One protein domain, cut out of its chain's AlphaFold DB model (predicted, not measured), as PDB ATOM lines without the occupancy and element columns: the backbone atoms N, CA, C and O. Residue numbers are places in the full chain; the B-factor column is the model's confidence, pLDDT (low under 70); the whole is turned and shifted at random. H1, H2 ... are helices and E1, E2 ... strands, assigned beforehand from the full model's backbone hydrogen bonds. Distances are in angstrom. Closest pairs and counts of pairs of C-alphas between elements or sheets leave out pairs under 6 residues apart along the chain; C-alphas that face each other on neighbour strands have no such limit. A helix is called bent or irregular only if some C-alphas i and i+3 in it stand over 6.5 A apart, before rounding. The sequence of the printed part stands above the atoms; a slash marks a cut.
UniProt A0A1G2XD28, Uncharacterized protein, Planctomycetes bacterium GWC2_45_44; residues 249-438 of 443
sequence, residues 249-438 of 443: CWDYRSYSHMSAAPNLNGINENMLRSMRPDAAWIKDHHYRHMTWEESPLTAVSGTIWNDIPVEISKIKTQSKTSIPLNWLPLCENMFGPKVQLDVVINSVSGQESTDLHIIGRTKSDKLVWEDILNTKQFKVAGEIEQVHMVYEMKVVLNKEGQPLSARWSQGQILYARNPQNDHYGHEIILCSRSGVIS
ATOM      1  N   CYS A 249     136.665  96.427  87.191       89.19
ATOM      2  CA  CYS A 249     136.392  96.883  88.539       89.19
ATOM      3  C   CYS A 249     135.025  96.393  89.028       89.19
ATOM      4  O   CYS A 249     134.030  96.421  88.296       89.19
ATOM      5  N   TRP A 250     134.961  96.003  90.302       92.31
ATOM      6  CA  TRP A 250     133.729  95.570  90.961       92.31
ATOM      7  C   TRP A 250     133.574  96.206  92.336       92.31
ATOM      8  O   TRP A 250     134.560  96.423  93.044       92.31
ATOM      9  N   ASP A 251     132.318  96.438  92.714       91.38
ATOM     10  CA  ASP A 251     131.922  96.713  94.091       91.38
ATOM     11  C   ASP A 251     131.406  95.421  94.730       91.38
ATOM     12  O   ASP A 251     130.515  94.765  94.181       91.38
ATOM     13  N   TYR A 252     131.952  95.080  95.897       92.44
ATOM     14  CA  TYR A 252     131.476  94.012  96.764       92.44
ATOM     15  C   TYR A 252     130.967  94.574  98.079       92.44
ATOM     16  O   TYR A 252     131.626  95.372  98.751       92.44
ATOM     17  N   ARG A 253     129.770  94.128  98.441       91.00
ATOM     18  CA  ARG A 253     129.111  94.442  99.703       91.00
ATOM     19  C   ARG A 253     128.581  93.159 100.300       91.00
ATOM     20  O   ARG A 253     127.919  92.392  99.598       91.00
ATOM     21  N   SER A 254     128.829  92.951 101.583       90.75
ATOM     22  CA  SER A 254     128.243  91.853 102.343       90.75
ATOM     23  C   SER A 254     127.503  92.368 103.564       90.75
ATOM     24  O   SER A 254     127.914  93.306 104.242       90.75
ATOM     25  N   TYR A 255     126.376  91.727 103.827       90.50
ATOM     26  CA  TYR A 255     125.455  92.058 104.896       90.50
ATOM     27  C   TYR A 255     125.254  90.820 105.732       90.50
ATOM     28  O   TYR A 255     125.073  89.728 105.198       90.50
ATOM     29  N   SER A 256     125.238  90.996 107.037       91.69
ATOM     30  CA  SER A 256     124.883  89.926 107.946       91.69
ATOM     31  C   SER A 256     123.711  90.350 108.809       91.69
ATOM     32  O   SER A 256     123.528  91.527 109.133       91.69
ATOM     33  N   HIS A 257     122.896  89.367 109.155       93.38
ATOM     34  CA  HIS A 257     121.713  89.541 109.974       93.38
ATOM     35  C   HIS A 257     121.635  88.429 111.000       93.38
ATOM     36  O   HIS A 257     122.012  87.284 110.749       93.38
ATOM     37  N   MET A 258     121.110  88.776 112.165       93.38
ATOM     38  CA  MET A 258     120.749  87.810 113.178       93.38
ATOM     39  C   MET A 258     119.442  88.229 113.839       93.38
ATOM     40  O   MET A 258     119.219  89.407 114.112       93.38
ATOM     41  N   SER A 259     118.571  87.264 114.099       94.31
ATOM     42  CA  SER A 259     117.258  87.475 114.677       94.31
ATOM     43  C   SER A 259     116.918  86.396 115.686       94.31
ATOM     44  O   SER A 259     117.030  85.211 115.389       94.31
ATOM     45  N   ALA A 260     116.459  86.804 116.861       93.00
ATOM     46  CA  ALA A 260     115.963  85.894 117.885       93.00
ATOM     47  C   ALA A 260     114.807  86.542 118.649       93.00
ATOM     48  O   ALA A 260     114.733  87.772 118.748       93.00
ATOM     49  N   ALA A 261     113.911  85.715 119.178       91.19
ATOM     50  CA  ALA A 261     112.878  86.152 120.106       91.19
ATOM     51  C   ALA A 261     113.450  86.118 121.533       91.19
ATOM     52  O   ALA A 261     113.835  85.040 121.982       91.19
ATOM     53  N   PRO A 262     113.563  87.257 122.241       89.12
ATOM     54  CA  PRO A 262     114.175  87.257 123.559       89.12
ATOM     55  C   PRO A 262     113.347  86.507 124.603       89.12
ATOM     56  O   PRO A 262     112.127  86.648 124.645       89.12
ATOM     57  N   ASN A 263     114.028  85.817 125.512       87.19
ATOM     58  CA  ASN A 263     113.449  85.093 126.637       87.19
ATOM     59  C   ASN A 263     114.200  85.433 127.939       87.19
ATOM     60  O   ASN A 263     115.427  85.538 127.953       87.19
ATOM     61  N   LEU A 264     113.465  85.595 129.046       85.38
ATOM     62  CA  LEU A 264     114.037  85.834 130.377       85.38
ATOM     63  C   LEU A 264     114.880  84.649 130.869       85.38
ATOM     64  O   LEU A 264     115.905  84.865 131.512       85.38
ATOM     65  N   ASN A 265     114.479  83.423 130.523       86.75
ATOM     66  CA  ASN A 265     115.156  82.183 130.912       86.75
ATOM     67  C   ASN A 265     116.054  81.624 129.792       86.75
ATOM     68  O   ASN A 265     116.356  80.433 129.771       86.75
ATOM     69  N   GLY A 266     116.426  82.457 128.820       88.12
ATOM     70  CA  GLY A 266     117.150  82.033 127.628       88.12
ATOM     71  C   GLY A 266     117.952  83.173 127.020       88.12
ATOM     72  O   GLY A 266     118.656  83.901 127.725       88.12
ATOM     73  N   ILE A 267     117.861  83.333 125.700       88.25
ATOM     74  CA  ILE A 267     118.576  84.399 124.998       88.25
ATOM     75  C   ILE A 267     117.856  85.717 125.250       88.25
ATOM     76  O   ILE A 267     116.749  85.921 124.772       88.25
ATOM     77  N   ASN A 268     118.478  86.647 125.970       90.25
ATOM     78  CA  ASN A 268     117.887  87.964 126.229       90.25
ATOM     79  C   ASN A 268     118.488  89.071 125.342       90.25
ATOM     80  O   ASN A 268     119.510  88.887 124.680       90.25
ATOM     81  N   GLU A 269     117.866  90.257 125.342       91.69
ATOM     82  CA  GLU A 269     118.329  91.395 124.529       91.69
ATOM     83  C   GLU A 269     119.782  91.799 124.824       91.69
ATOM     84  O   GLU A 269     120.510  92.156 123.900       91.69
ATOM     85  N   ASN A 270     120.223  91.722 126.084       89.94
ATOM     86  CA  ASN A 270     121.585  92.098 126.464       89.94
ATOM     87  C   ASN A 270     122.615  91.117 125.892       89.94
ATOM     88  O   ASN A 270     123.656  91.552 125.406       89.94
ATOM     89  N   MET A 271     122.305  89.818 125.905       88.69
ATOM     90  CA  MET A 271     123.133  88.787 125.271       88.69
ATOM     91  C   MET A 271     123.201  88.966 123.757       88.69
ATOM     92  O   MET A 271     124.262  88.802 123.170       88.69
ATOM     93  N   LEU A 272     122.082  89.312 123.114       88.88
ATOM     94  CA  LEU A 272     122.070  89.594 121.679       88.88
ATOM     95  C   LEU A 272     122.991  90.774 121.359       88.88
ATOM     96  O   LEU A 272     123.927  90.632 120.579       88.88
ATOM     97  N   ARG A 273     122.787  91.908 122.033       89.81
ATOM     98  CA  ARG A 273     123.578  93.128 121.820       89.81
ATOM     99  C   ARG A 273     125.061  92.960 122.137       89.81
ATOM    100  O   ARG A 273     125.880  93.598 121.486       89.81
ATOM    101  N   SER A 274     125.425  92.123 123.110       87.06
ATOM    102  CA  SER A 274     126.835  91.908 123.453       87.06
ATOM    103  C   SER A 274     127.610  91.152 122.373       87.06
ATOM    104  O   SER A 274     128.834  91.264 122.337       87.06
ATOM    105  N   MET A 275     126.937  90.412 121.481       83.50
ATOM    106  CA  MET A 275     127.607  89.695 120.389       83.50
ATOM    107  C   MET A 275     128.123  90.623 119.291       83.50
ATOM    108  O   MET A 275     129.150  90.326 118.682       83.50
ATOM    109  N   ARG A 276     127.402  91.719 119.026       86.56
ATOM    110  CA  ARG A 276     127.748  92.743 118.032       86.56
ATOM    111  C   ARG A 276     127.322  94.123 118.557       86.56
ATOM    112  O   ARG A 276     126.264  94.614 118.163       86.56
ATOM    113  N   PRO A 277     128.111  94.753 119.446       87.75
ATOM    114  CA  PRO A 277     127.740  96.033 120.058       87.75
ATOM    115  C   PRO A 277     127.493  97.155 119.041       87.75
ATOM    116  O   PRO A 277     126.640  98.009 119.275       87.75
ATOM    117  N   ASP A 278     128.194  97.100 117.906       88.50
ATOM    118  CA  ASP A 278     128.123  98.100 116.836       88.50
ATOM    119  C   ASP A 278     127.074  97.769 115.758       88.50
ATOM    120  O   ASP A 278     126.888  98.540 114.816       88.50
ATOM    121  N   ALA A 279     126.372  96.632 115.866       90.88
ATOM    122  CA  ALA A 279     125.319  96.285 114.916       90.88
ATOM    123  C   ALA A 279     124.094  97.193 115.080       90.88
ATOM    124  O   ALA A 279     123.668  97.535 116.190       90.88
ATOM    125  N   ALA A 280     123.465  97.520 113.954       92.44
ATOM    126  CA  ALA A 280     122.176  98.188 113.951       92.44
ATOM    127  C   ALA A 280     121.121  97.278 114.594       92.44
ATOM    128  O   ALA A 280     121.118  96.063 114.397       92.44
ATOM    129  N   TRP A 281     120.219  97.879 115.371       93.62
ATOM    130  CA  TRP A 281     119.249  97.154 116.182       93.62
ATOM    131  C   TRP A 281     117.819  97.549 115.839       93.62
ATOM    132  O   TRP A 281     117.449  98.717 115.961       93.62
ATOM    133  N   ILE A 282     116.991  96.559 115.511       93.38
ATOM    134  CA  ILE A 282     115.571  96.748 115.205       93.38
ATOM    135  C   ILE A 282     114.739  95.816 116.091       93.38
ATOM    136  O   ILE A 282     115.075  94.647 116.287       93.38
ATOM    137  N   LYS A 283     113.645  96.339 116.650       92.31
ATOM    138  CA  LYS A 283     112.632  95.543 117.353       92.31
ATOM    139  C   LYS A 283     111.434  95.375 116.426       92.31
ATOM    140  O   LYS A 283     110.876  96.383 116.008       92.31
ATOM    141  N   ASP A 284     111.042  94.136 116.153       88.06
ATOM    142  CA  ASP A 284     109.836  93.831 115.381       88.06
ATOM    143  C   ASP A 284     109.015  92.771 116.109       88.06
ATOM    144  O   ASP A 284     109.464  91.640 116.291       88.06
ATOM    145  N   HIS A 285     107.824  93.153 116.564       87.00
ATOM    146  CA  HIS A 285     106.910  92.302 117.319       87.00
ATOM    147  C   HIS A 285     107.633  91.487 118.421       87.00
ATOM    148  O   HIS A 285     108.069  92.038 119.440       87.00
ATOM    149  N   HIS A 286     107.813  90.179 118.212       88.19
ATOM    150  CA  HIS A 286     108.502  89.276 119.141       88.19
ATOM    151  C   HIS A 286     110.012  89.160 118.911       88.19
ATOM    152  O   HIS A 286     110.726  88.721 119.806       88.19
ATOM    153  N   TYR A 287     110.515  89.569 117.751       91.25
ATOM    154  CA  TYR A 287     111.908  89.406 117.363       91.25
ATOM    155  C   TYR A 287     112.745  90.652 117.620       91.25
ATOM    156  O   TYR A 287     112.270  91.791 117.737       91.25
ATOM    157  N   ARG A 288     114.042  90.405 117.746       93.94
ATOM    158  CA  ARG A 288     115.087  91.414 117.768       93.94
ATOM    159  C   ARG A 288     116.057  91.119 116.660       93.94
ATOM    160  O   ARG A 288     116.608  90.025 116.616       93.94
ATOM    161  N   HIS A 289     116.253  92.102 115.802       94.12
ATOM    162  CA  HIS A 289     117.118  91.995 114.649       94.12
ATOM    163  C   HIS A 289     118.383  92.800 114.891       94.12
ATOM    164  O   HIS A 289     118.323  93.975 115.257       94.12
ATOM    165  N   MET A 290     119.512  92.153 114.650       93.62
ATOM    166  CA  MET A 290     120.804  92.791 114.484       93.62
ATOM    167  C   MET A 290     121.199  92.721 113.025       93.62
ATOM    168  O   MET A 290     121.135  91.648 112.426       93.62
ATOM    169  N   THR A 291     121.619  93.845 112.464       91.88
ATOM    170  CA  THR A 291     122.171  93.911 111.113       91.88
ATOM    171  C   THR A 291     123.496  94.647 111.125       91.88
ATOM    172  O   THR A 291     123.683  95.612 111.865       91.88
ATOM    173  N   TRP A 292     124.436  94.186 110.311       91.12
ATOM    174  CA  TRP A 292     125.701  94.875 110.104       91.12
ATOM    175  C   TRP A 292     126.180  94.670 108.670       91.12
ATOM    176  O   TRP A 292     125.938  93.630 108.053       91.12
ATOM    177  N   GLU A 293     126.830  95.695 108.137       86.62
ATOM    178  CA  GLU A 293     127.495  95.659 106.839       86.62
ATOM    179  C   GLU A 293     128.972  95.346 107.095       86.62
ATOM    180  O   GLU A 293     129.614  95.947 107.958       86.62
ATOM    181  N   GLU A 294     129.507  94.361 106.385       83.25
ATOM    182  CA  GLU A 294     130.952  94.168 106.322       83.25
ATOM    183  C   GLU A 294     131.543  95.284 105.451       83.25
ATOM    184  O   GLU A 294     130.875  95.793 104.551       83.25
ATOM    185  N   SER A 295     132.784  95.700 105.722       78.19
ATOM    186  CA  SER A 295     133.380  96.847 105.024       78.19
ATOM    187  C   SER A 295     133.283  96.679 103.501       78.19
ATOM    188  O   SER A 295     133.752  95.661 102.987       78.19
ATOM    189  N   PRO A 296     132.691  97.649 102.776       80.06
ATOM    190  CA  PRO A 296     132.561  97.548 101.331       80.06
ATOM    191  C   PRO A 296     133.951  97.482 100.702       80.06
ATOM    192  O   PRO A 296     134.853  98.232 101.082       80.06
ATOM    193  N   LEU A 297     134.113  96.594  99.726       81.56
ATOM    194  CA  LEU A 297     135.357  96.428  98.986       81.56
ATOM    195  C   LEU A 297     135.139  96.864  97.542       81.56
ATOM    196  O   LEU A 297     134.221  96.396  96.873       81.56
ATOM    197  N   THR A 298     136.017  97.726  97.046       81.06
ATOM    198  CA  THR A 298     136.125  98.019  95.617       81.06
ATOM    199  C   THR A 298     137.456  97.458  95.139       81.06
ATOM    200  O   THR A 298     138.501  97.784  95.706       81.06
ATOM    201  N   ALA A 299     137.433  96.606  94.117       76.38
ATOM    202  CA  ALA A 299     138.633  95.949  93.604       76.38
ATOM    203  C   ALA A 299     138.761  96.130  92.091       76.38
ATOM    204  O   ALA A 299     137.816  95.859  91.353       76.38
ATOM    205  N   VAL A 300     139.961  96.519  91.643       65.69
ATOM    206  CA  VAL A 300     140.350  96.684  90.223       65.69
ATOM    207  C   VAL A 300     140.865  95.358  89.627       65.69
ATOM    208  O   VAL A 300     141.713  95.326  88.741       65.69
ATOM    209  N   SER A 301     140.446  94.216  90.178       70.25
ATOM    210  CA  SER A 301     140.811  92.904  89.641       70.25
ATOM    211  C   SER A 301     139.834  91.820  90.089       70.25
ATOM    212  O   SER A 301     139.138  91.965  91.095       70.25
ATOM    213  N   GLY A 302     139.821  90.696  89.366       69.62
ATOM    214  CA  GLY A 302     138.930  89.562  89.621       69.62
ATOM    215  C   GLY A 302     139.143  88.833  90.957       69.62
ATOM    216  O   GLY A 302     138.482  87.826  91.194       69.62
ATOM    217  N   THR A 303     140.024  89.307  91.844       83.50
ATOM    218  CA  THR A 303     140.237  88.712  93.175       83.50
ATOM    219  C   THR A 303     138.996  88.767  94.057       83.50
ATOM    220  O   THR A 303     138.860  87.926  94.936       83.50
ATOM    221  N   ILE A 304     138.073  89.696  93.791       87.69
ATOM    222  CA  ILE A 304     136.787  89.820  94.498       87.69
ATOM    223  C   ILE A 304     135.939  88.541  94.406       87.69
ATOM    224  O   ILE A 304     135.149  88.226  95.292       87.69
ATOM    225  N   TRP A 305     136.141  87.755  93.345       89.75
ATOM    226  CA  TRP A 305     135.475  86.473  93.136       89.75
ATOM    227  C   TRP A 305     136.052  85.343  93.999       89.75
ATOM    228  O   TRP A 305     135.495  84.251  94.004       89.75
ATOM    229  N   ASN A 306     137.137  85.584  94.743       86.44
ATOM    230  CA  ASN A 306     137.635  84.647  95.751       86.44
ATOM    231  C   ASN A 306     136.879  84.777  97.083       86.44
ATOM    232  O   ASN A 306     136.935  83.856  97.896       86.44
ATOM    233  N   ASP A 307     136.175  85.893  97.298       83.62
ATOM    234  CA  ASP A 307     135.466  86.182  98.550       83.62
ATOM    235  C   ASP A 307     134.033  85.629  98.569       83.62
ATOM    236  O   ASP A 307     133.374  85.624  99.613       83.62
ATOM    237  N   ILE A 308     133.537  85.126  97.432       89.56
ATOM    238  CA  ILE A 308     132.256  84.417  97.397       89.56
ATOM    239  C   ILE A 308     132.408  82.986  97.935       89.56
ATOM    240  O   ILE A 308     133.421  82.334  97.683       89.56
ATOM    241  N   PRO A 309     131.384  82.432  98.610       86.94
ATOM    242  CA  PRO A 309     131.484  81.102  99.216       86.94
ATOM    243  C   PRO A 309     131.629  79.942  98.218       86.94
ATOM    244  O   PRO A 309     131.890  78.811  98.624       86.94
ATOM    245  N   VAL A 310     131.419  80.191  96.921       91.06
ATOM    246  CA  VAL A 310     131.314  79.155  95.889       91.06
ATOM    247  C   VAL A 310     132.204  79.469  94.697       91.06
ATOM    248  O   VAL A 310     132.100  80.523  94.078       91.06
ATOM    249  N   GLU A 311     133.031  78.502  94.308       92.31
ATOM    250  CA  GLU A 311     133.910  78.628  93.150       92.31
ATOM    251  C   GLU A 311     133.138  78.388  91.838       92.31
ATOM    252  O   GLU A 311     132.942  77.252  91.399       92.31
ATOM    253  N   ILE A 312     132.699  79.476  91.198       94.06
ATOM    254  CA  ILE A 312     131.839  79.461  89.998       94.06
ATOM    255  C   ILE A 312     132.417  78.595  88.867       94.06
ATOM    256  O   ILE A 312     131.677  77.879  88.187       94.06
ATOM    257  N   SER A 313     133.739  78.621  88.671       92.75
ATOM    258  CA  SER A 313     134.427  77.863  87.617       92.75
ATOM    259  C   SER A 313     134.190  76.351  87.716       92.75
ATOM    260  O   SER A 313     134.144  75.684  86.683       92.75
ATOM    261  N   LYS A 314     133.988  75.821  88.932       93.06
ATOM    262  CA  LYS A 314     133.752  74.394  89.190       93.06
ATOM    263  C   LYS A 314     132.307  73.966  88.977       93.06
ATOM    264  O   LYS A 314     132.065  72.783  88.765       93.06
ATOM    265  N   ILE A 315     131.362  74.904  89.034       94.31
ATOM    266  CA  ILE A 315     129.930  74.584  89.065       94.31
ATOM    267  C   ILE A 315     129.170  75.020  87.809       94.31
ATOM    268  O   ILE A 315     128.110  74.471  87.533       94.31
ATOM    269  N   LYS A 316     129.699  75.954  87.007       94.38
ATOM    270  CA  LYS A 316     128.964  76.575  85.886       94.38
ATOM    271  C   LYS A 316     128.473  75.620  84.787       94.38
ATOM    272  O   LYS A 316     127.616  76.002  84.002       94.38
ATOM    273  N   THR A 317     129.015  74.405  84.703       94.81
ATOM    274  CA  THR A 317     128.617  73.376  83.722       94.81
ATOM    275  C   THR A 317     127.784  72.246  84.327       94.81
ATOM    276  O   THR A 317     127.433  71.295  83.629       94.81
ATOM    277  N   GLN A 318     127.490  72.311  85.625       96.50
ATOM    278  CA  GLN A 318     126.811  71.253  86.364       96.50
ATOM    279  C   GLN A 318     125.338  71.615  86.557       96.50
ATOM    280  O   GLN A 318     124.991  72.786  86.652       96.50
ATOM    281  N   SER A 319     124.467  70.608  86.635       96.88
ATOM    282  CA  SER A 319     123.051  70.784  86.996       96.88
ATOM    283  C   SER A 319     122.774  70.455  88.466       96.88
ATOM    284  O   SER A 319     121.801  70.937  89.045       96.88
ATOM    285  N   LYS A 320     123.635  69.633  89.080       97.50
ATOM    286  CA  LYS A 320     123.637  69.279  90.505       97.50
ATOM    287  C   LYS A 320     125.057  68.986  90.964       97.50
ATOM    288  O   LYS A 320     125.826  68.398  90.204       97.50
ATOM    289  N   THR A 321     125.387  69.362  92.195       97.50
ATOM    290  CA  THR A 321     126.703  69.099  92.800       97.50
ATOM    291  C   THR A 321     126.674  69.294  94.309       97.50
ATOM    292  O   THR A 321     125.644  69.692  94.846       97.50
ATOM    293  N   SER A 322     127.795  69.038  94.980       96.81
ATOM    294  CA  SER A 322     127.976  69.334  96.401       96.81
ATOM    295  C   SER A 322     129.035  70.422  96.566       96.81
ATOM    296  O   SER A 322     130.125  70.317  95.997       96.81
ATOM    297  N   ILE A 323     128.707  71.484  97.304       95.81
ATOM    298  CA  ILE A 323     129.610  72.610  97.565       95.81
ATOM    299  C   ILE A 323     130.002  72.662  99.048       95.81
ATOM    300  O   ILE A 323     129.148  72.467  99.917       95.81
ATOM    301  N   PRO A 324     131.274  72.952  99.372       95.31
ATOM    302  CA  PRO A 324     131.683  73.165 100.751       95.31
ATOM    303  C   PRO A 324     131.278  74.571 101.210       95.31
ATOM    304  O   PRO A 324     131.751  75.557 100.651       95.31
ATOM    305  N   LEU A 325     130.472  74.668 102.264       94.81
ATOM    306  CA  LEU A 325     130.169  75.923 102.963       94.81
ATOM    307  C   LEU A 325     130.549  75.813 104.439       94.81
ATOM    308  O   LEU A 325     130.710  74.715 104.963       94.81
ATOM    309  N   ASN A 326     130.690  76.938 105.128       93.88
ATOM    310  CA  ASN A 326     130.865  76.976 106.580       93.88
ATOM    311  C   ASN A 326     129.523  77.286 107.243       93.88
ATOM    312  O   ASN A 326     128.792  78.133 106.737       93.88
ATOM    313  N   TRP A 327     129.203  76.663 108.379       94.06
ATOM    314  CA  TRP A 327     128.094  77.141 109.214       94.06
ATOM    315  C   TRP A 327     128.319  78.598 109.632       94.06
ATOM    316  O   TRP A 327     129.463  79.021 109.837       94.06
ATOM    317  N   LEU A 328     127.235  79.374 109.710       91.50
ATOM    318  CA  LEU A 328     127.337  80.798 110.003       91.50
ATOM    319  C   LEU A 328     127.666  80.996 111.486       91.50
ATOM    320  O   LEU A 328     126.966  80.445 112.344       91.50
ATOM    321  N   PRO A 329     128.707  81.784 111.803       86.19
ATOM    322  CA  PRO A 329     128.979  82.166 113.177       86.19
ATOM    323  C   PRO A 329     127.899  83.136 113.670       86.19
ATOM    324  O   PRO A 329     127.417  83.986 112.921       86.19
ATOM    325  N   LEU A 330     127.559  83.054 114.954       82.81
ATOM    326  CA  LEU A 330     126.660  84.021 115.592       82.81
ATOM    327  C   LEU A 330     127.428  85.232 116.176       82.81
ATOM    328  O   LEU A 330     126.832  86.277 116.419       82.81
ATOM    329  N   CYS A 331     128.753  85.127 116.363       75.44
ATOM    330  CA  CYS A 331     129.629  86.193 116.877       75.44
ATOM    331  C   CYS A 331     130.801  86.511 115.926       75.44
ATOM    332  O   CYS A 331     131.024  85.799 114.946       75.44
ATOM    333  N   GLU A 332     131.551  87.590 116.181       67.50
ATOM    334  CA  GLU A 332     132.681  87.971 115.316       67.50
ATOM    335  C   GLU A 332     133.808  86.922 115.294       67.50
ATOM    336  O   GLU A 332     134.074  86.248 116.290       67.50
ATOM    337  N   ASN A 333     134.517  86.869 114.159       62.59
ATOM    338  CA  ASN A 333     135.848  86.270 113.981       62.59
ATOM    339  C   ASN A 333     135.970  84.738 114.008       62.59
ATOM    340  O   ASN A 333     137.075  84.228 114.186       62.59
ATOM    341  N   MET A 334     134.888  83.990 113.775       69.75
ATOM    342  CA  MET A 334     134.976  82.537 113.590       69.75
ATOM    343  C   MET A 334     134.303  82.083 112.304       69.75
ATOM    344  O   MET A 334     133.288  82.631 111.899       69.75
ATOM    345  N   PHE A 335     134.850  81.047 111.678       76.19
ATOM    346  CA  PHE A 335     134.124  80.270 110.680       76.19
ATOM    347  C   PHE A 335     133.622  79.009 111.367       76.19
ATOM    348  O   PHE A 335     134.429  78.282 111.950       76.19
ATOM    349  N   GLY A 336     132.316  78.740 111.287       86.88
ATOM    350  CA  GLY A 336     131.788  77.460 111.744       86.88
ATOM    351  C   GLY A 336     132.387  76.298 110.944       86.88
ATOM    352  O   GLY A 336     133.010  76.517 109.898       86.88
ATOM    353  N   PRO A 337     132.222  75.045 111.391       92.06
ATOM    354  CA  PRO A 337     132.772  73.895 110.686       92.06
ATOM    355  C   PRO A 337     132.234  73.811 109.252       92.06
ATOM    356  O   PRO A 337     131.138  74.286 108.937       92.06
ATOM    357  N   LYS A 338     133.027  73.209 108.361       94.50
ATOM    358  CA  LYS A 338     132.617  73.007 106.969       94.50
ATOM    359  C   LYS A 338     131.534  71.935 106.873       94.50
ATOM    360  O   LYS A 338     131.613  70.898 107.528       94.50
ATOM    361  N   VAL A 339     130.571  72.161 105.992       94.88
ATOM    362  CA  VAL A 339     129.503  71.239 105.621       94.88
ATOM    363  C   VAL A 339     129.446  71.114 104.102       94.88
ATOM    364  O   VAL A 339     129.688  72.079 103.380       94.88
ATOM    365  N   GLN A 340     129.154  69.907 103.620       96.19
ATOM    366  CA  GLN A 340     128.846  69.680 102.212       96.19
ATOM    367  C   GLN A 340     127.362  69.965 101.988       96.19
ATOM    368  O   GLN A 340     126.503  69.404 102.675       96.19
ATOM    369  N   LEU A 341     127.079  70.872 101.064       96.88
ATOM    370  CA  LEU A 341     125.736  71.271 100.694       96.88
ATOM    371  C   LEU A 341     125.442  70.795  99.277       96.88
ATOM    372  O   LEU A 341     126.032  71.297  98.321       96.88
ATOM    373  N   ASP A 342     124.478  69.892  99.139       97.62
ATOM    374  CA  ASP A 342     123.965  69.526  97.826       97.62
ATOM    375  C   ASP A 342     123.138  70.681  97.250       97.62
ATOM    376  O   ASP A 342     122.198  71.183  97.880       97.62
ATOM    377  N   VAL A 343     123.498  71.103  96.041       98.06
ATOM    378  CA  VAL A 343     122.869  72.211  95.321       98.06
ATOM    379  C   VAL A 343     122.329  71.761  93.970       98.06
ATOM    380  O   VAL A 343     122.878  70.880  93.304       98.06
ATOM    381  N   VAL A 344     121.251  72.414  93.553       98.25
ATOM    382  CA  VAL A 344     120.709  72.379  92.195       98.25
ATOM    383  C   VAL A 344     121.110  73.665  91.490       98.25
ATOM    384  O   VAL A 344     121.090  74.737  92.096       98.25
ATOM    385  N   ILE A 345     121.475  73.550  90.217       98.31
ATOM    386  CA  ILE A 345     121.953  74.654  89.390       98.31
ATOM    387  C   ILE A 345     121.061  74.729  88.155       98.31
ATOM    388  O   ILE A 345     121.064  73.831  87.312       98.31
ATOM    389  N   ASN A 346     120.297  75.812  88.057       97.88
ATOM    390  CA  ASN A 346     119.508  76.146  86.879       97.88
ATOM    391  C   ASN A 346     120.276  77.169  86.045       97.88
ATOM    392  O   ASN A 346     120.811  78.130  86.594       97.88
ATOM    393  N   SER A 347     120.314  76.975  84.730       96.94
ATOM    394  CA  SER A 347     121.025  77.851  83.799       96.94
ATOM    395  C   SER A 347     120.073  78.348  82.721       96.94
ATOM    396  O   SER A 347     119.379  77.546  82.096       96.94
ATOM    397  N   VAL A 348     120.084  79.653  82.466       95.38
ATOM    398  CA  VAL A 348     119.363  80.292  81.362       95.38
ATOM    399  C   VAL A 348     120.380  81.041  80.508       95.38
ATOM    400  O   VAL A 348     120.953  82.039  80.940       95.38
ATOM    401  N   SER A 349     120.631  80.542  79.300       92.31
ATOM    402  CA  SER A 349     121.569  81.164  78.363       92.31
ATOM    403  C   SER A 349     120.832  82.087  77.399       92.31
ATOM    404  O   SER A 349     119.907  81.661  76.712       92.31
ATOM    405  N   GLY A 350     121.264  83.343  77.346       87.00
ATOM    406  CA  GLY A 350     120.907  84.308  76.311       87.00
ATOM    407  C   GLY A 350     122.025  84.460  75.277       87.00
ATOM    408  O   GLY A 350     123.018  83.737  75.302       87.00
ATOM    409  N   GLN A 351     121.880  85.434  74.377       84.00
ATOM    410  CA  GLN A 351     122.868  85.693  73.318       84.00
ATOM    411  C   GLN A 351     124.230  86.157  73.861       84.00
ATOM    412  O   GLN A 351     125.266  85.765  73.339       84.00
ATOM    413  N   GLU A 352     124.230  86.971  74.920       86.12
ATOM    414  CA  GLU A 352     125.438  87.650  75.426       86.12
ATOM    415  C   GLU A 352     125.823  87.239  76.854       86.12
ATOM    416  O   GLU A 352     126.871  87.636  77.364       86.12
ATOM    417  N   SER A 353     124.966  86.475  77.533       91.94
ATOM    418  CA  SER A 353     125.170  86.113  78.933       91.94
ATOM    419  C   SER A 353     124.454  84.828  79.313       91.94
ATOM    420  O   SER A 353     123.405  84.516  78.750       91.94
ATOM    421  N   THR A 354     124.955  84.161  80.346       95.00
ATOM    422  CA  THR A 354     124.285  83.033  80.997       95.00
ATOM    423  C   THR A 354     123.977  83.383  82.446       95.00
ATOM    424  O   THR A 354     124.882  83.718  83.207       95.00
ATOM    425  N   ASP A 355     122.710  83.269  82.833       96.06
ATOM    426  CA  ASP A 355     122.269  83.424  84.216       96.06
ATOM    427  C   ASP A 355     122.236  82.055  84.892       96.06
ATOM    428  O   ASP A 355     121.567  81.135  84.415       96.06
ATOM    429  N   LEU A 356     122.945  81.920  86.013       97.62
ATOM    430  CA  LEU A 356     122.884  80.735  86.863       97.62
ATOM    431  C   LEU A 356     122.117  81.047  88.145       97.62
ATOM    432  O   LEU A 356     122.349  82.072  88.790       97.62
ATOM    433  N   HIS A 357     121.260  80.116  88.550       97.94
ATOM    434  CA  HIS A 357     120.575  80.108  89.837       97.94
ATOM    435  C   HIS A 357     120.927  78.829  90.591       97.94
ATOM    436  O   HIS A 357     120.590  77.728  90.161       97.94
ATOM    437  N   ILE A 358     121.638  78.992  91.700       98.00
ATOM    438  CA  ILE A 358     122.172  77.916  92.533       98.00
ATOM    439  C   ILE A 358     121.389  77.923  93.838       98.00
ATOM    440  O   ILE A 358     121.333  78.954  94.507       98.00
ATOM    441  N   ILE A 359     120.802  76.791  94.210       98.25
ATOM    442  CA  ILE A 359     120.025  76.670  95.444       98.25
ATOM    443  C   ILE A 359     120.280  75.328  96.122       98.25
ATOM    444  O   ILE A 359     120.317  74.287  95.467       98.25
ATOM    445  N   GLY A 360     120.432  75.337  97.441       98.00
ATOM    446  CA  GLY A 360     120.600  74.119  98.228       98.00
ATOM    447  C   GLY A 360     120.170  74.297  99.672       98.00
ATOM    448  O   GLY A 360     120.026  75.415 100.168       98.00
ATOM    449  N   ARG A 361     119.969  73.170 100.355       97.56
ATOM    450  CA  ARG A 361     119.711  73.141 101.798       97.56
ATOM    451  C   ARG A 361     120.364  71.932 102.457       97.56
ATOM    452  O   ARG A 361     120.448  70.870 101.849       97.56
ATOM    453  N   THR A 362     120.774  72.083 103.708       97.69
ATOM    454  CA  THR A 362     121.310  70.996 104.536       97.69
ATOM    455  C   THR A 362     120.865  71.163 105.986       97.69
ATOM    456  O   THR A 362     120.323  72.203 106.365       97.69
ATOM    457  N   LYS A 363     121.072  70.129 106.802       97.31
ATOM    458  CA  LYS A 363     120.796  70.153 108.240       97.31
ATOM    459  C   LYS A 363     121.846  69.369 109.020       97.31
ATOM    460  O   LYS A 363     122.437  68.435 108.485       97.31
ATOM    461  N   SER A 364     122.029  69.720 110.286       96.50
ATOM    462  CA  SER A 364     122.891  69.011 111.232       96.50
ATOM    463  C   SER A 364     122.238  68.955 112.610       96.50
ATOM    464  O   SER A 364     121.632  69.928 113.051       96.50
ATOM    465  N   ASP A 365     122.382  67.819 113.279       95.62
ATOM    466  CA  ASP A 365     122.056  67.556 114.686       95.62
ATOM    467  C   ASP A 365     123.327  67.388 115.545       95.62
ATOM    468  O   ASP A 365     123.265  66.979 116.699       95.62
ATOM    469  N   LYS A 366     124.499  67.675 114.964       93.94
ATOM    470  CA  LYS A 366     125.812  67.464 115.597       93.94
ATOM    471  C   LYS A 366     126.504  68.747 116.028       93.94
ATOM    472  O   LYS A 366     127.583  68.667 116.602       93.94
ATOM    473  N   LEU A 367     125.941  69.902 115.675       92.44
ATOM    474  CA  LEU A 367     126.541  71.178 116.036       92.44
ATOM    475  C   LEU A 367     126.364  71.442 117.523       92.44
ATOM    476  O   LEU A 367     125.276  71.257 118.059       92.44
ATOM    477  N   VAL A 368     127.424  71.930 118.150       91.62
ATOM    478  CA  VAL A 368     127.412  72.438 119.523       91.62
ATOM    479  C   VAL A 368     127.656  73.944 119.530       91.62
ATOM    480  O   VAL A 368     128.049  74.530 118.522       91.62
ATOM    481  N   TRP A 369     127.395  74.608 120.656       88.94
ATOM    482  CA  TRP A 369     127.558  76.063 120.740       88.94
ATOM    483  C   TRP A 369     128.976  76.508 120.397       88.94
ATOM    484  O   TRP A 369     129.138  77.506 119.706       88.94
ATOM    485  N   GLU A 370     129.985  75.740 120.802       88.38
ATOM    486  CA  GLU A 370     131.394  76.006 120.517       88.38
ATOM    487  C   GLU A 370     131.725  76.012 119.012       88.38
ATOM    488  O   GLU A 370     132.695  76.651 118.610       88.38
ATOM    489  N   ASP A 371     130.910  75.367 118.169       88.00
ATOM    490  CA  ASP A 371     131.098  75.360 116.715       88.00
ATOM    491  C   ASP A 371     130.704  76.691 116.054       88.00
ATOM    492  O   ASP A 371     131.139  76.981 114.941       88.00
ATOM    493  N   ILE A 372     129.849  77.492 116.699       85.00
ATOM    494  CA  ILE A 372     129.236  78.697 116.106       85.00
ATOM    495  C   ILE A 372     129.334  79.946 116.998       85.00
ATOM    496  O   ILE A 372     129.013  81.052 116.553       85.00
ATOM    497  N   LEU A 373     129.783  79.785 118.246       83.94
ATOM    498  CA  LEU A 373     129.959  80.826 119.255       83.94
ATOM    499  C   LEU A 373     131.207  80.567 120.101       83.94
ATOM    500  O   LEU A 373     131.423  79.472 120.607       83.94
ATOM    501  N   ASN A 374     131.986  81.618 120.358       70.44
ATOM    502  CA  ASN A 374     133.172  81.542 121.221       70.44
ATOM    503  C   ASN A 374     132.866  81.894 122.692       70.44
ATOM    504  O   ASN A 374     133.733  82.349 123.436       70.44
ATOM    505  N   THR A 375     131.606  81.792 123.122       69.44
ATOM    506  CA  THR A 375     131.186  82.295 124.435       69.44
ATOM    507  C   THR A 375     130.393  81.267 125.226       69.44
ATOM    508  O   THR A 375     129.406  80.698 124.764       69.44
ATOM    509  N   LYS A 376     130.785  81.088 126.493       68.50
ATOM    510  CA  LYS A 376     130.058  80.253 127.462       68.50
ATOM    511  C   LYS A 376     128.693  80.836 127.843       68.50
ATOM    512  O   LYS A 376     127.904  80.138 128.474       68.50
ATOM    513  N   GLN A 377     128.412  82.092 127.477       69.12
ATOM    514  CA  GLN A 377     127.177  82.793 127.837       69.12
ATOM    515  C   GLN A 377     125.923  82.128 127.260       69.12
ATOM    516  O   GLN A 377     124.857  82.290 127.833       69.12
ATOM    517  N   PHE A 378     126.037  81.333 126.190       76.12
ATOM    518  CA  PHE A 378     124.886  80.713 125.524       76.12
ATOM    519  C   PHE A 378     124.492  79.339 126.064       76.12
ATOM    520  O   PHE A 378     123.498  78.782 125.624       76.12
ATOM    521  N   LYS A 379     125.168  78.819 127.099       72.94
ATOM    522  CA  LYS A 379     124.693  77.597 127.776       72.94
ATOM    523  C   LYS A 379     123.304  77.767 128.403       72.94
ATOM    524  O   LYS A 379     122.575  76.793 128.530       72.94
ATOM    525  N   VAL A 380     122.922  78.998 128.756       82.56
ATOM    526  CA  VAL A 380     121.566  79.316 129.246       82.56
ATOM    527  C   VAL A 380     120.503  79.238 128.147       82.56
ATOM    528  O   VAL A 380     119.326  79.136 128.454       82.56
ATOM    529  N   ALA A 381     120.907  79.250 126.872       82.88
ATOM    530  CA  ALA A 381     120.015  79.077 125.729       82.88
ATOM    531  C   ALA A 381     119.663  77.599 125.463       82.88
ATOM    532  O   ALA A 381     118.969  77.302 124.495       82.88
ATOM    533  N   GLY A 382     120.137  76.674 126.307       89.38
ATOM    534  CA  GLY A 382     119.878  75.245 126.175       89.38
ATOM    535  C   GLY A 382     120.918  74.509 125.333       89.38
ATOM    536  O   GLY A 382     122.059  74.954 125.209       89.38
ATOM    537  N   GLU A 383     120.542  73.365 124.768       91.88
ATOM    538  CA  GLU A 383     121.405  72.540 123.911       91.88
ATOM    539  C   GLU A 383     120.967  72.664 122.453       91.88
ATOM    540  O   GLU A 383     119.774  72.570 122.165       91.88
ATOM    541  N   ILE A 384     121.908  72.864 121.524       93.38
ATOM    542  CA  ILE A 384     121.587  72.850 120.093       93.38
ATOM    543  C   ILE A 384     121.057  71.464 119.739       93.38
ATOM    544  O   ILE A 384     121.764  70.468 119.848       93.38
ATOM    545  N   GLU A 385     119.806  71.413 119.298       95.06
ATOM    546  CA  GLU A 385     119.167  70.179 118.856       95.06
ATOM    547  C   GLU A 385     119.304  70.017 117.345       95.06
ATOM    548  O   GLU A 385     119.554  68.924 116.836       95.06
ATOM    549  N   GLN A 386     119.132  71.114 116.608       96.56
ATOM    550  CA  GLN A 386     119.180  71.075 115.159       96.56
ATOM    551  C   GLN A 386     119.511  72.435 114.565       96.56
ATOM    552  O   GLN A 386     119.044  73.476 115.023       96.56
ATOM    553  N   VAL A 387     120.259  72.408 113.470       96.69
ATOM    554  CA  VAL A 387     120.549  73.579 112.652       96.69
ATOM    555  C   VAL A 387     120.245  73.246 111.199       96.69
ATOM    556  O   VAL A 387     120.658  72.199 110.699       96.69
ATOM    557  N   HIS A 388     119.527  74.127 110.510       97.81
ATOM    558  CA  HIS A 388     119.316  74.044 109.064       97.81
ATOM    559  C   HIS A 388     120.031  75.198 108.389       97.81
ATOM    560  O   HIS A 388     120.050  76.305 108.920       97.81
ATOM    561  N   MET A 389     120.581  74.944 107.208       97.44
ATOM    562  CA  MET A 389     121.162  75.960 106.341       97.44
ATOM    563  C   MET A 389     120.481  75.916 104.981       97.44
ATOM    564  O   MET A 389     120.212  74.842 104.440       97.44
ATOM    565  N   VAL A 390     120.250  77.097 104.423       97.81
ATOM    566  CA  VAL A 390     119.874  77.314 103.030       97.81
ATOM    567  C   VAL A 390     120.935  78.188 102.371       97.81
ATOM    568  O   VAL A 390     121.491  79.085 103.005       97.81
ATOM    569  N   TYR A 391     121.216  77.926 101.104       97.88
ATOM    570  CA  TYR A 391     122.057  78.779 100.279       97.88
ATOM    571  C   TYR A 391     121.346  79.063  98.966       97.88
ATOM    572  O   TYR A 391     120.809  78.146  98.339       97.88
ATOM    573  N   GLU A 392     121.377  80.319  98.547       97.81
ATOM    574  CA  GLU A 392     120.926  80.764  97.239       97.81
ATOM    575  C   GLU A 392     121.980  81.690  96.632       97.81
ATOM    576  O   GLU A 392     122.476  82.602  97.289       97.81
ATOM    577  N   MET A 393     122.299  81.494  95.357       97.56
ATOM    578  CA  MET A 393     123.147  82.397  94.592       97.56
ATOM    579  C   MET A 393     122.588  82.587  93.190       97.56
ATOM    580  O   MET A 393     122.185  81.632  92.529       97.56
ATOM    581  N   LYS A 394     122.598  83.834  92.725       97.31
ATOM    582  CA  LYS A 394     122.370  84.193  91.328       97.31
ATOM    583  C   LYS A 394     123.638  84.822  90.790       97.31
ATOM    584  O   LYS A 394     124.159  85.754  91.398       97.31
ATOM    585  N   VAL A 395     124.136  84.309  89.676       96.56
ATOM    586  CA  VAL A 395     125.348  84.815  89.029       96.56
ATOM    587  C   VAL A 395     125.117  84.973  87.544       96.56
ATOM    588  O   VAL A 395     124.429  84.171  86.917       96.56
ATOM    589  N   VAL A 396     125.712  86.020  87.000       94.94
ATOM    590  CA  VAL A 396     125.655  86.362  85.591       94.94
ATOM    591  C   VAL A 396     127.022  86.121  84.996       94.94
ATOM    592  O   VAL A 396     128.011  86.662  85.489       94.94
ATOM    593  N   LEU A 397     127.084  85.320  83.942       94.12
ATOM    594  CA  LEU A 397     128.305  85.049  83.197       94.12
ATOM    595  C   LEU A 397     128.260  85.747  81.838       94.12
ATOM    596  O   LEU A 397     127.194  85.824  81.230       94.12
ATOM    597  N   ASN A 398     129.405  86.212  81.337       91.50
ATOM    598  CA  ASN A 398     129.547  86.581  79.926       91.50
ATOM    599  C   ASN A 398     129.569  85.325  79.029       91.50
ATOM    600  O   ASN A 398     129.554  84.192  79.518       91.50
ATOM    601  N   LYS A 399     129.629  85.518  77.709       90.19
ATOM    602  CA  LYS A 399     129.696  84.423  76.725       90.19
ATOM    603  C   LYS A 399     130.938  83.528  76.878       90.19
ATOM    604  O   LYS A 399     130.884  82.350  76.540       90.19
ATOM    605  N   GLU A 400     132.032  84.044  77.442       90.88
ATOM    606  CA  GLU A 400     133.238  83.278  77.798       90.88
ATOM    607  C   GLU A 400     133.082  82.486  79.117       90.88
ATOM    608  O   GLU A 400     133.963  81.721  79.524       90.88
ATOM    609  N   GLY A 401     131.954  82.643  79.814       91.62
ATOM    610  CA  GLY A 401     131.671  81.992  81.085       91.62
ATOM    611  C   GLY A 401     132.459  82.574  82.264       91.62
ATOM    612  O   GLY A 401     132.729  81.839  83.220       91.62
ATOM    613  N   GLN A 402     132.876  83.836  82.174       91.50
ATOM    614  CA  GLN A 402     133.468  84.623  83.256       91.50
ATOM    615  C   GLN A 402     132.372  85.397  83.997       91.50
ATOM    616  O   GLN A 402     131.429  85.874  83.362       91.50
ATOM    617  N   PRO A 403     132.475  85.540  85.325       92.56
ATOM    618  CA  PRO A 403     131.437  86.191  86.104       92.56
ATOM    619  C   PRO A 403     131.443  87.718  85.931       92.56
ATOM    620  O   PRO A 403     132.489  88.362  85.950       92.56
ATOM    621  N   LEU A 404     130.249  88.286  85.755       91.69
ATOM    622  CA  LEU A 404     129.993  89.718  85.582       91.69
ATOM    623  C   LEU A 404     129.420  90.347  86.853       91.69
ATOM    624  O   LEU A 404     129.891  91.393  87.294       91.69
ATOM    625  N   SER A 405     128.424  89.693  87.449       94.12
ATOM    626  CA  SER A 405     127.785  90.097  88.701       94.12
ATOM    627  C   SER A 405     127.254  88.877  89.445       94.12
ATOM    628  O   SER A 405     127.006  87.824  88.851       94.12
ATOM    629  N   ALA A 406     127.100  89.000  90.759       95.75
ATOM    630  CA  ALA A 406     126.475  87.975  91.576       95.75
ATOM    631  C   ALA A 406     125.748  88.574  92.772       95.75
ATOM    632  O   ALA A 406     126.161  89.586  93.329       95.75
ATOM    633  N   ARG A 407     124.700  87.890  93.214       96.12
ATOM    634  CA  ARG A 407     124.160  88.030  94.562       96.12
ATOM    635  C   ARG A 407     124.047  86.660  95.194       96.12
ATOM    636  O   ARG A 407     123.720  85.690  94.512       96.12
ATOM    637  N   TRP A 408     124.290  86.575  96.487       96.44
ATOM    638  CA  TRP A 408     124.131  85.340  97.235       96.44
ATOM    639  C   TRP A 408     123.586  85.616  98.628       96.44
ATOM    640  O   TRP A 408     123.717  86.718  99.155       96.44
ATOM    641  N   SER A 409     122.954  84.600  99.195       95.94
ATOM    642  CA  SER A 409     122.446  84.573 100.555       95.94
ATOM    643  C   SER A 409     122.661  83.180 101.121       95.94
ATOM    644  O   SER A 409     122.288  82.174 100.518       95.94
ATOM    645  N   GLN A 410     123.273  83.131 102.290       96.06
ATOM    646  CA  GLN A 410     123.356  81.963 103.136       96.06
ATOM    647  C   GLN A 410     122.495  82.242 104.363       96.06
ATOM    648  O   GLN A 410     122.757  83.191 105.095       96.06
ATOM    649  N   GLY A 411     121.463  81.438 104.584       96.56
ATOM    650  CA  GLY A 411     120.594  81.520 105.753       96.56
ATOM    651  C   GLY A 411     120.776  80.306 106.649       96.56
ATOM    652  O   GLY A 411     121.028  79.203 106.169       96.56
ATOM    653  N   GLN A 412     120.621  80.497 107.951       96.25
ATOM    654  CA  GLN A 412     120.682  79.448 108.953       96.25
ATOM    655  C   GLN A 412     119.597  79.666 110.011       96.25
ATOM    656  O   GLN A 412     119.402  80.778 110.499       96.25
ATOM    657  N   ILE A 413     118.907  78.587 110.376       96.81
ATOM    658  CA  ILE A 413     117.997  78.544 111.523       96.81
ATOM    659  C   ILE A 413     118.512  77.513 112.517       96.81
ATOM    660  O   ILE A 413     118.810  76.375 112.154       96.81
ATOM    661  N   LEU A 414     118.637  77.935 113.768       94.88
ATOM    662  CA  LEU A 414     119.089  77.127 114.883       94.88
ATOM    663  C   LEU A 414     117.945  76.940 115.868       94.88
ATOM    664  O   LEU A 414     117.295  77.908 116.262       94.88
ATOM    665  N   TYR A 415     117.759  75.690 116.278       95.19
ATOM    666  CA  TYR A 415     116.855  75.274 117.334       95.19
ATOM    667  C   TYR A 415     117.691  74.777 118.508       95.19
ATOM    668  O   TYR A 415     118.367  73.751 118.395       95.19
ATOM    669  N   ALA A 416     117.651  75.501 119.623       93.44
ATOM    670  CA  ALA A 416     118.252  75.048 120.867       93.44
ATOM    671  C   ALA A 416     117.163  74.708 121.876       93.44
ATOM    672  O   ALA A 416     116.320  75.541 122.201       93.44
ATOM    673  N   ARG A 417     117.164  73.468 122.356       93.56
ATOM    674  CA  ARG A 417     116.197  72.981 123.328       93.56
ATOM    675  C   ARG A 417     116.463  73.638 124.672       93.56
ATOM    676  O   ARG A 417     117.478  73.364 125.308       93.56
ATOM    677  N   ASN A 418     115.510  74.442 125.123       91.75
ATOM    678  CA  ASN A 418     115.538  75.095 126.421       91.75
ATOM    679  C   ASN A 418     114.244  74.758 127.178       91.75
ATOM    680  O   ASN A 418     113.214  75.383 126.927       91.75
ATOM    681  N   PRO A 419     114.273  73.797 128.121       88.00
ATOM    682  CA  PRO A 419     113.093  73.418 128.897       88.00
ATOM    683  C   PRO A 419     112.499  74.554 129.742       88.00
ATOM    684  O   PRO A 419     111.370  74.432 130.202       88.00
ATOM    685  N   GLN A 420     113.257  75.631 129.972       85.56
ATOM    686  CA  GLN A 420     112.811  76.818 130.706       85.56
ATOM    687  C   GLN A 420     112.217  77.895 129.787       85.56
ATOM    688  O   GLN A 420     111.822  78.961 130.260       85.56
ATOM    689  N   ASN A 421     112.193  77.651 128.474       83.31
ATOM    690  CA  ASN A 421     111.522  78.518 127.525       83.31
ATOM    691  C   ASN A 421     110.037  78.155 127.442       83.31
ATOM    692  O   ASN A 421     109.653  77.128 126.878       83.31
ATOM    693  N   ASP A 422     109.213  79.053 127.972       75.88
ATOM    694  CA  ASP A 422     107.755  78.933 127.994       75.88
ATOM    695  C   ASP A 422     107.138  78.947 126.578       75.88
ATOM    696  O   ASP A 422     105.992  78.541 126.377       75.88
ATOM    697  N   HIS A 423     107.903  79.379 125.570       70.38
ATOM    698  CA  HIS A 423     107.529  79.398 124.164       70.38
ATOM    699  C   HIS A 423     108.188  78.233 123.410       70.38
ATOM    700  O   HIS A 423     109.360  78.266 123.043       70.38
ATOM    701  N   TYR A 424     107.398  77.190 123.141       80.88
ATOM    702  CA  TYR A 424     107.767  76.027 122.315       80.88
ATOM    703  C   TYR A 424     108.906  75.140 122.856       80.88
ATOM    704  O   TYR A 424     109.289  74.182 122.182       80.88
ATOM    705  N   GLY A 425     109.455  75.426 124.043       88.31
ATOM    706  CA  GLY A 425     110.587  74.690 124.619       88.31
ATOM    707  C   GLY A 425     111.900  74.850 123.840       88.31
ATOM    708  O   GLY A 425     112.815  74.044 124.023       88.31
ATOM    709  N   HIS A 426     111.986  75.847 122.950       92.25
ATOM    710  CA  HIS A 426     113.145  76.077 122.090       92.25
ATOM    711  C   HIS A 426     113.482  77.559 121.964       92.25
ATOM    712  O   HIS A 426     112.616  78.391 121.707       92.25
ATOM    713  N   GLU A 427     114.772  77.865 122.020       92.00
ATOM    714  CA  GLU A 427     115.309  79.097 121.462       92.00
ATOM    715  C   GLU A 427     115.432  78.934 119.942       92.00
ATOM    716  O   GLU A 427     116.027  77.966 119.453       92.00
ATOM    717  N   ILE A 428     114.873  79.886 119.195       93.06
ATOM    718  CA  ILE A 428     114.968  79.933 117.735       93.06
ATOM    719  C   ILE A 428     115.824  81.132 117.353       93.06
ATOM    720  O   ILE A 428     115.450  82.281 117.604       93.06
ATOM    721  N   ILE A 429     116.963  80.857 116.719       92.75
ATOM    722  CA  ILE A 429     117.863  81.884 116.195       92.75
ATOM    723  C   ILE A 429     117.921  81.756 114.682       92.75
ATOM    724  O   ILE A 429     118.251  80.704 114.139       92.75
ATOM    725  N   LEU A 430     117.635  82.852 114.001       95.06
ATOM    726  CA  LEU A 430     117.821  83.017 112.571       95.06
ATOM    727  C   LEU A 430     119.099  83.824 112.363       95.06
ATOM    728  O   LEU A 430     119.299  84.844 113.015       95.06
ATOM    729  N   CYS A 431     119.956  83.402 111.449       94.00
ATOM    730  CA  CYS A 431     121.094  84.198 111.012       94.00
ATOM    731  C   CYS A 431     121.263  84.079 109.507       94.00
ATOM    732  O   CYS A 431     120.908  83.067 108.903       94.00
ATOM    733  N   SER A 432     121.777  85.127 108.886       94.56
ATOM    734  CA  SER A 432     122.102  85.097 107.475       94.56
ATOM    735  C   SER A 432     123.329  85.935 107.177       94.56
ATOM    736  O   SER A 432     123.671  86.868 107.904       94.56
ATOM    737  N   ARG A 433     123.990  85.570 106.086       93.44
ATOM    738  CA  ARG A 433     125.033  86.352 105.446       93.44
ATOM    739  C   ARG A 433     124.706  86.413 103.969       93.44
ATOM    740  O   ARG A 433     124.477  85.383 103.344       93.44
ATOM    741  N   SER A 434     124.693  87.611 103.425       93.88
ATOM    742  CA  SER A 434     124.402  87.874 102.026       93.88
ATOM    743  C   SER A 434     125.525  88.695 101.431       93.88
ATOM    744  O   SER A 434     126.166  89.472 102.134       93.88
ATOM    745  N   GLY A 435     125.741  88.559 100.131       94.00
ATOM    746  CA  GLY A 435     126.740  89.338  99.421       94.00
ATOM    747  C   GLY A 435     126.280  89.712  98.026       94.00
ATOM    748  O   GLY A 435     125.472  89.017  97.408       94.00
ATOM    749  N   VAL A 436     126.800  90.830  97.542       95.06
ATOM    750  CA  VAL A 436     126.513  91.383  96.224       95.06
ATOM    751  C   VAL A 436     127.824  91.804  95.590       95.06
ATOM    752  O   VAL A 436     128.561  92.586  96.182       95.06
ATOM    753  N   ILE A 437     128.091  91.299  94.390       94.38
ATOM    754  CA  ILE A 437     129.165  91.742  93.507       94.38
ATOM    755  C   ILE A 437     128.520  92.346  92.271       94.38
ATOM    756  O   ILE A 437     127.741  91.684  91.578       94.38
ATOM    757  N   SER A 438     128.881  93.584  91.966       93.31
ATOM    758  CA  SER A 438     128.386  94.284  90.787       93.31
ATOM    759  C   SER A 438     129.515  94.968  90.033       93.31
ATOM    760  O   SER A 438     130.479  95.412  90.663       93.31
TER     761      SER A 438
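AT A GLANCE: This is residues 249 to 438 of the 443 residues of an uncharacterized protein of Planctomycetes bacterium GWC2_45_44 (UniProt A0A1G2XD28). One large, twisted antiparallel sheet runs the length of this domain as a wall of long strands, E7, E8, E9, E10 and E1, with short helices H1, H2 and H5 over one face and no named helix over the other. Toward one edge E6 bends and pairs with E5; past E1, the hairpin of E2 and E3 and the short E4 add to the other side. The 190 printed residues include five named helices and ten named strands, in the order E1 H1 E2 E3 E4 H2 H3 E5 E6 E7 H4 H5 E8 E9 E10. The sheet is branched at E1, and the class is mixed, helices and strands. The whole is compact, with a radius of gyration of the C-alphas of 18.3 A, yet elongated, spanning 58 by 32 by 28 A.

HOW THE PARTS SIT: Start at E1, residues 249 to 260, which has three neighbours in staggered pairing. On one side of it lie E3, residues 287 to 293, and E4, residues 297 to 299; on the other side lies E10, residues 426 to 438. Look for N 258 and O 290, 2.9 A apart, between E1 and E3, for N 252 and O 297, 2.8 A, between E1 and E4, and for N 259 and O 430, 2.7 A, between E1 and E10. E2, residues 280 to 284, forms a hairpin with E3, with N 287 and O 284 at 2.7 A. H1, residues 269 to 275, is on the sheet over E3 at a height of 9.5 A and runs along the strands, at 21 degrees to E3 on the local plane; their closest C-alphas, Glu 269 and Arg 288, are 7.5 A apart. H2, residues 302 to 306, is on the same face, only just over E1, with 3 of its C-alphas falling there; Tyr 252 and Ile 304 have the closest C-alphas, 7.1 A apart. H3, residues 312 to 315, stands only just at the sheet's level, at a height of 3.5 A. Next come E5, residues 320 to 326, E6, residues 338 to 349, and E7, residues 353 to 364, a meander, each strand the antiparallel neighbour of the one before. Check N 323 and O 341, 2.9 A, and N 344 and O 359, 2.8 A; E6 bends by 54 degrees at residue 342. H4, residues 369 to 372, is only just not on the sheet, with 4 pairs of C-alphas within 10 A. H5, residues 376 to 381, is on the same face as H1, over E9, residues 403 to 417, and stands up from the sheet at 61 degrees; C-alphas Ala 381 and Ala 416 are the closest, 6.6 A apart. H5 is only just irregular, with C-alphas 377 and 380 at 6.7 A. E8, residues 383 to 398, E9 and E10 make a second meander; within hydrogen-bond range are N 356 and O 395, 2.8 A apart, between the neighbours E7 and E8, N 390 and O 411, 2.8 A, between E8 and E9, and N 410 and O 433, 2.8 A, between E9 and E10. Of the O i to N i+4 pairs, 2 of 3 are within hydrogen-bond range in H1, 0 of 1 in H2 and 0 of 2 in H5, where 2 of 2 and 2 of 3 O i to N i+3 pairs are within range in H2 and H5; H3 and H4 are too short for an i+4 pair.

IN THESE COORDINATES: Find C-alpha 249 at (136.392, 96.883, 88.539); E1 runs 37.4 A from there. E6 is 31.7 A long and E7 36.6 A. C-alpha 383 at (121.405, 72.540, 123.911) begins E8, the longest strand, 46.9 A. E9 follows with 42.3 A, and E10, 39.3 A, ends at C-alpha 438, (128.386, 94.284, 90.787).

THE WHOLE: The C-alphas of Gln 351 and Gln 420 are the two farthest apart, at 58.9 A, while those of Cys 249 and Ser 438 are 8.7 A apart. The printed part has no cut. The link from E5 to E6, 11 residues, is long. The mean pLDDT of the printed part is 90.1; residues 300, 302, 332 to 334 and 375 to 377 are under 70.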